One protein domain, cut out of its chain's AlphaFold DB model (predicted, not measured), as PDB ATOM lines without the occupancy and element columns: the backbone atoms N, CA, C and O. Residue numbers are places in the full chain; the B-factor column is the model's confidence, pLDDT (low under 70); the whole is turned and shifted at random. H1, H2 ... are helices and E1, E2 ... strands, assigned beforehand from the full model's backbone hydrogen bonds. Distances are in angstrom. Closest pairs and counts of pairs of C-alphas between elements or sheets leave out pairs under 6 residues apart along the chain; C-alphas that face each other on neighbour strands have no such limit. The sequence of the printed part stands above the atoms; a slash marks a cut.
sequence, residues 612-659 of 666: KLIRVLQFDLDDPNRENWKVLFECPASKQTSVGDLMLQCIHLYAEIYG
ATOM      1  N   LYS A 612     -21.862  27.244  11.017       81.00
ATOM      2  CA  LYS A 612     -23.251  27.698  10.897       81.00
ATOM      3  C   LYS A 612     -23.823  28.018  12.270       81.00
ATOM      4  O   LYS A 612     -23.472  27.380  13.255       81.00
ATOM      5  N   LEU A 613     -24.761  28.960  12.324       81.56
ATOM      6  CA  LEU A 613     -25.516  29.238  13.545       81.56
ATOM      7  C   LEU A 613     -26.614  28.194  13.759       81.56
ATOM      8  O   LEU A 613     -27.516  28.037  12.934       81.56
ATOM      9  N   ILE A 614     -26.559  27.529  14.907       84.31
ATOM     10  CA  ILE A 614     -27.624  26.689  15.447       84.31
ATOM     11  C   ILE A 614     -28.433  27.546  16.426       84.31
ATOM     12  O   ILE A 614     -27.884  28.098  17.378       84.31
ATOM     13  N   ARG A 615     -29.747  27.666  16.200       84.62
ATOM     14  CA  ARG A 615     -30.664  28.310  17.152       84.62
ATOM     15  C   ARG A 615     -30.948  27.356  18.307       84.62
ATOM     16  O   ARG A 615     -31.470  26.265  18.086       84.62
ATOM     17  N   VAL A 616     -30.633  27.786  19.524       86.00
ATOM     18  CA  VAL A 616     -30.960  27.076  20.762       86.00
ATOM     19  C   VAL A 616     -32.318  27.581  21.236       86.00
ATOM     20  O   VAL A 616     -32.494  28.768  21.516       86.00
ATOM     21  N   LEU A 617     -33.295  26.679  21.266       86.88
ATOM     22  CA  LEU A 617     -34.682  26.958  21.629       86.88
ATOM     23  C   LEU A 617     -34.946  26.444  23.046       86.88
ATOM     24  O   LEU A 617     -34.511  25.348  23.398       86.88
ATOM     25  N   GLN A 618     -35.698  27.205  23.834       85.44
ATOM     26  CA  GLN A 618     -36.336  26.676  25.030       85.44
ATOM     27  C   GLN A 618     -37.473  25.762  24.576       85.44
ATOM     28  O   GLN A 618     -38.421  26.222  23.942       85.44
ATOM     29  N   PHE A 619     -37.351  24.470  24.870       84.62
ATOM     30  CA  PHE A 619     -38.419  23.508  24.637       84.62
ATOM     31  C   PHE A 619     -39.607  23.846  25.540       84.62
ATOM     32  O   PHE A 619     -39.451  23.890  26.763       84.62
ATOM     33  N   ASP A 620     -40.763  24.094  24.933       84.38
ATOM     34  CA  ASP A 620     -42.027  24.286  25.636       84.38
ATOM     35  C   ASP A 620     -42.851  22.994  25.539       84.38
ATOM     36  O   ASP A 620     -42.984  22.413  24.459       84.38
ATOM     37  N   LEU A 621     -43.347  22.517  26.681       84.31
ATOM     38  CA  LEU A 621     -44.182  21.316  26.774       84.31
ATOM     39  C   LEU A 621     -45.643  21.608  26.418       84.31
ATOM     40  O   LEU A 621     -46.341  20.698  25.968       84.31
ATOM     41  N   ASP A 622     -46.087  22.851  26.618       87.81
ATOM     42  CA  ASP A 622     -47.485  23.252  26.484       87.81
ATOM     43  C   ASP A 622     -47.802  23.799  25.077       87.81
ATOM     44  O   ASP A 622     -48.965  23.800  24.667       87.81
ATOM     45  N   ASP A 623     -46.781  24.193  24.297       83.88
ATOM     46  CA  ASP A 623     -46.932  24.596  22.891       83.88
ATOM     47  C   ASP A 623     -46.363  23.545  21.905       83.88
ATOM     48  O   ASP A 623     -45.141  23.409  21.762       83.88
ATOM     49  N   PRO A 624     -47.219  22.808  21.166       80.31
ATOM     50  CA  PRO A 624     -46.772  21.834  20.172       80.31
ATOM     51  C   PRO A 624     -46.209  22.478  18.890       80.31
ATOM     52  O   PRO A 624     -45.588  21.776  18.083       80.31
ATOM     53  N   ASN A 625     -46.414  23.781  18.663       84.88
ATOM     54  CA  ASN A 625     -45.880  24.481  17.503       84.88
ATOM     55  C   ASN A 625     -44.448  24.976  17.759       84.88
ATOM     56  O   ASN A 625     -44.207  25.993  18.408       84.88
ATOM     57  N   ARG A 626     -43.481  24.296  17.140       78.50
ATOM     58  CA  ARG A 626     -42.044  24.603  17.256       78.50
ATOM     59  C   ARG A 626     -41.657  26.018  16.825       78.50
ATOM     60  O   ARG A 626     -40.587  26.480  17.208       78.50
ATOM     61  N   GLU A 627     -42.471  26.689  16.010       79.62
ATOM     62  CA  GLU A 627     -42.205  28.073  15.591       79.62
ATOM     63  C   GLU A 627     -42.465  29.097  16.705       79.62
ATOM     64  O   GLU A 627     -41.871  30.175  16.685       79.62
ATOM     65  N   ASN A 628     -43.284  28.738  17.699       81.06
ATOM     66  CA  ASN A 628     -43.593  29.573  18.859       81.06
ATOM     67  C   ASN A 628     -42.547  29.441  19.983       81.06
ATOM     68  O   ASN A 628     -42.492  30.283  20.880       81.06
ATOM     69  N   TRP A 629     -41.706  28.398  19.950       85.75
ATOM     70  CA  TRP A 629     -40.703  28.149  20.985       85.75
ATOM     71  C   TRP A 629     -39.701  29.300  21.094       85.75
ATOM     72  O   TRP A 629     -39.119  29.770  20.111       85.75
ATOM     73  N   LYS A 630     -39.454  29.739  22.328       82.88
ATOM     74  CA  LYS A 630     -38.587  30.881  22.617       82.88
ATOM     75  C   LYS A 630     -37.137  30.585  22.222       82.88
ATOM     76  O   LYS A 630     -36.499  29.695  22.781       82.88
ATOM     77  N   VAL A 631     -36.577  31.386  21.315       82.81
ATOM     78  CA  VAL A 631     -35.131  31.387  21.038       82.81
ATOM     79  C   VAL A 631     -34.395  31.919  22.269       82.81
ATOM     80  O   VAL A 631     -34.668  33.030  22.721       82.81
ATOM     81  N   LEU A 632     -33.469  31.126  22.808       81.81
ATOM     82  CA  LEU A 632     -32.598  31.523  23.916       81.81
ATOM     83  C   LEU A 632     -31.380  32.283  23.381       81.81
ATOM     84  O   LEU A 632     -31.148  33.433  23.743       81.81
ATOM     85  N   PHE A 633     -30.626  31.642  22.486       80.31
ATOM     86  CA  PHE A 633     -29.437  32.198  21.840       80.31
ATOM     87  C   PHE A 633     -29.077  31.404  20.574       80.31
ATOM     88  O   PHE A 633     -29.706  30.400  20.237       80.31
ATOM     89  N   GLU A 634     -28.064  31.871  19.849       81.50
ATOM     90  CA  GLU A 634     -27.511  31.205  18.669       81.50
ATOM     91  C   GLU A 634     -26.067  30.789  18.937       81.50
ATOM     92  O   GLU A 634     -25.285  31.577  19.462       81.50
ATOM     93  N   CYS A 635     -25.714  29.565  18.555       80.50
ATOM     94  CA  CYS A 635     -24.400  28.985  18.785       80.50
ATOM     95  C   CYS A 635     -23.740  28.630  17.441       80.50
ATOM     96  O   CYS A 635     -24.370  27.928  16.643       80.50
ATOM     97  N   PRO A 636     -22.516  29.100  17.138       80.06
ATOM     98  CA  PRO A 636     -21.786  28.669  15.952       80.06
ATOM     99  C   PRO A 636     -21.306  27.222  16.122       80.06
ATOM    100  O   PRO A 636     -20.783  26.861  17.172       80.06
ATOM    101  N   ALA A 637     -21.471  26.402  15.087       82.12
ATOM    102  CA  ALA A 637     -20.966  25.033  15.027       82.12
ATOM    103  C   ALA A 637     -20.613  24.660  13.584       82.12
ATOM    104  O   ALA A 637     -21.344  25.019  12.656       82.12
ATOM    105  N   SER A 638     -19.529  23.915  13.383       84.31
ATOM    106  CA  SER A 638     -19.191  23.326  12.084       84.31
ATOM    107  C   SER A 638     -19.590  21.852  12.013       84.31
ATOM    108  O   SER A 638     -20.153  21.292  12.955       84.31
ATOM    109  N   LYS A 639     -19.308  21.181  10.888       81.69
ATOM    110  CA  LYS A 639     -19.550  19.728  10.752       81.69
ATOM    111  C   LYS A 639     -18.650  18.884  11.665       81.69
ATOM    112  O   LYS A 639     -18.876  17.684  11.787       81.69
ATOM    113  N   GLN A 640     -17.614  19.495  12.235       82.06
ATOM    114  CA  GLN A 640     -16.576  18.871  13.043       82.06
ATOM    115  C   GLN A 640     -16.790  19.116  14.545       82.06
ATOM    116  O   GLN A 640     -16.198  18.409  15.357       82.06
ATOM    117  N   THR A 641     -17.641  20.077  14.926       82.94
ATOM    118  CA  THR A 641     -18.020  20.333  16.323       82.94
ATOM    119  C   THR A 641     -18.754  19.121  16.898       82.94
ATOM    120  O   THR A 641     -19.772  18.692  16.349       82.94
ATOM    121  N   SER A 642     -18.269  18.558  18.011       85.50
ATOM    122  CA  SER A 642     -18.979  17.459  18.668       85.50
ATOM    123  C   SER A 642     -20.220  17.970  19.410       85.50
ATOM    124  O   SER A 642     -20.280  19.121  19.844       85.50
ATOM    125  N   VAL A 643     -21.215  17.096  19.604       83.75
ATOM    126  CA  VAL A 643     -22.416  17.424  20.397       83.75
ATOM    127  C   VAL A 643     -22.041  17.826  21.829       83.75
ATOM    128  O   VAL A 643     -22.680  18.702  22.404       83.75
ATOM    129  N   GLY A 644     -20.972  17.240  22.379       82.50
ATOM    130  CA  GLY A 644     -20.442  17.597  23.689       82.50
ATOM    131  C   GLY A 644     -19.887  19.022  23.732       82.50
ATOM    132  O   GLY A 644     -20.306  19.818  24.570       82.50
ATOM    133  N   ASP A 645     -18.997  19.383  22.803       81.25
ATOM    134  CA  ASP A 645     -18.437  20.744  22.747       81.25
ATOM    135  C   ASP A 645     -19.562  21.787  22.574       81.25
ATOM    136  O   ASP A 645     -19.582  22.806  23.266       81.25
ATOM    137  N   LEU A 646     -20.565  21.483  21.738       83.50
ATOM    138  CA  LEU A 646     -21.759  22.315  21.563       83.50
ATOM    139  C   LEU A 646     -22.586  22.443  22.857       83.50
ATOM    140  O   LEU A 646     -23.056  23.536  23.174       83.50
ATOM    141  N   MET A 647     -22.755  21.362  23.628       83.81
ATOM    142  CA  MET A 647     -23.434  21.398  24.930       83.81
ATOM    143  C   MET A 647     -22.680  22.254  25.954       83.81
ATOM    144  O   MET A 647     -23.310  23.065  26.630       83.81
ATOM    145  N   LEU A 648     -21.352  22.124  26.051       83.00
ATOM    146  CA  LEU A 648     -20.521  22.982  26.909       83.00
ATOM    147  C   LEU A 648     -20.688  24.456  26.549       83.00
ATOM    148  O   LEU A 648     -20.940  25.283  27.426       83.00
ATOM    149  N   GLN A 649     -20.617  24.772  25.257       80.56
ATOM    150  CA  GLN A 649     -20.799  26.128  24.755       80.56
ATOM    151  C   GLN A 649     -22.199  26.671  25.087       80.56
ATOM    152  O   GLN A 649     -22.322  27.801  25.553       80.56
ATOM    153  N   CYS A 650     -23.249  25.852  24.957       84.38
ATOM    154  CA  CYS A 650     -24.604  26.225  25.371       84.38
ATOM    155  C   CYS A 650     -24.722  26.456  26.887       84.38
ATOM    156  O   CYS A 650     -25.401  27.389  27.304       84.38
ATOM    157  N   ILE A 651     -24.062  25.646  27.720       82.94
ATOM    158  CA  ILE A 651     -24.072  25.803  29.184       82.94
ATOM    159  C   ILE A 651     -23.338  27.083  29.603       82.94
ATOM    160  O   ILE A 651     -23.830  27.803  30.473       82.94
ATOM    161  N   HIS A 652     -22.205  27.400  28.969       79.31
ATOM    162  CA  HIS A 652     -21.482  28.653  29.198       79.31
ATOM    163  C   HIS A 652     -22.316  29.868  28.767       79.31
ATOM    164  O   HIS A 652     -22.548  30.757  29.585       79.31
ATOM    165  N   LEU A 653     -22.859  29.865  27.543       77.06
ATOM    166  CA  LEU A 653     -23.717  30.947  27.044       77.06
ATOM    167  C   LEU A 653     -24.971  31.138  27.909       77.06
ATOM    168  O   LEU A 653     -25.318  32.269  28.236       77.06
ATOM    169  N   TYR A 654     -25.628  30.060  28.347       81.50
ATOM    170  CA  TYR A 654     -26.784  30.158  29.242       81.50
ATOM    171  C   TYR A 654     -26.394  30.753  30.609       81.50
ATOM    172  O   TYR A 654     -27.106  31.610  31.136       81.50
ATOM    173  N   ALA A 655     -25.248  30.349  31.164       78.75
ATOM    174  CA  ALA A 655     -24.748  30.873  32.433       78.75
ATOM    175  C   ALA A 655     -24.379  32.361  32.369       78.75
ATOM    176  O   ALA A 655     -24.607  33.076  33.341       78.75
ATOM    177  N   GLU A 656     -23.847  32.839  31.244       71.81
ATOM    178  CA  GLU A 656     -23.506  34.252  31.052       71.81
ATOM    179  C   GLU A 656     -24.726  35.121  30.710       71.81
ATOM    180  O   GLU A 656     -24.860  36.222  31.240       71.81
ATOM    181  N   ILE A 657     -25.642  34.633  29.865       71.00
ATOM    182  CA  ILE A 657     -26.829  35.389  29.426       71.00
ATOM    183  C   ILE A 657     -27.883  35.482  30.540       71.00
ATOM    184  O   ILE A 657     -28.508  36.531  30.699       71.00
ATOM    185  N   TYR A 658     -28.084  34.409  31.313       78.50
ATOM    186  CA  TYR A 658     -29.139  34.321  32.335       78.50
ATOM    187  C   TYR A 658     -28.614  34.265  33.779       78.50
ATOM    188  O   TYR A 658     -29.409  34.164  34.711       78.50
ATOM    189  N   GLY A 659     -27.294  34.307  33.995       73.50
ATOM    190  CA  GLY A 659     -26.682  34.251  35.333       73.50
ATOM    191  C   GLY A 659     -26.802  32.895  36.045       73.50
ATOM    192  O   GLY A 659     -26.439  32.777  37.215       73.50
TER     193      GLY A 659
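Overview. This is residues 612 to 659 of the 666 residues of the protein "USP domain-containing protein" of Necator americanus (UniProt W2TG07). A two-stranded antiparallel hairpin, E1 and E2, has one helix, H1, packed on it, mainly on E2. At the end of the hairpin where E1 runs into E2, residues 618 to 630 make a wide loop with no named element. The printed part has 48 residues with two named strands and one named helix, in the order E1, E2, H1; the sheet's order is E1 - E2, and the class is mixed, helices and strands. It is only just loose, close to compact, with a radius of gyration of the C-alphas of 11.9 A, and only just flat, spanning 32 by 27 by 15 A.

Along the chain. Find C-alpha 612 at (-23.251, 27.698, 10.897); from there E1, residues 612 to 617, runs 15.7 A. E2, residues 631 to 638, begins at C-alpha 631 at (-35.131, 31.387, 21.038) and runs 20.0 A. H1, residues 643 to 658, runs 21.8 A to C-alpha 658 at (-29.139, 34.321, 32.335).

Arrangement. Look first at the hairpin of E1 and E2, antiparallel with 149 degrees between their directions. N 614 and O 635 are within hydrogen-bond range at 2.8 A, and so are N 632 and O 616 at 2.9 A. Next compare E2 with H1: their closest C-alphas, those of Ala 637 and Leu 646, are 7.1 A apart. For E1 and H1 the closest C-alphas are those of Val 616 and Cys 650, 7.9 A apart. In H1 every O i to N i+4 pair is within hydrogen-bond range.

Size, cuts and confidence. The two C-alphas farthest apart are those of Asp 622 and Gln 640, 34.0 A. The link from E1 to E2 is long, with 13 residues; that from E2 to H1 is tight, with 4. The printed part has no cut. Its mean pLDDT is 81.9, and no printed residue is under 70.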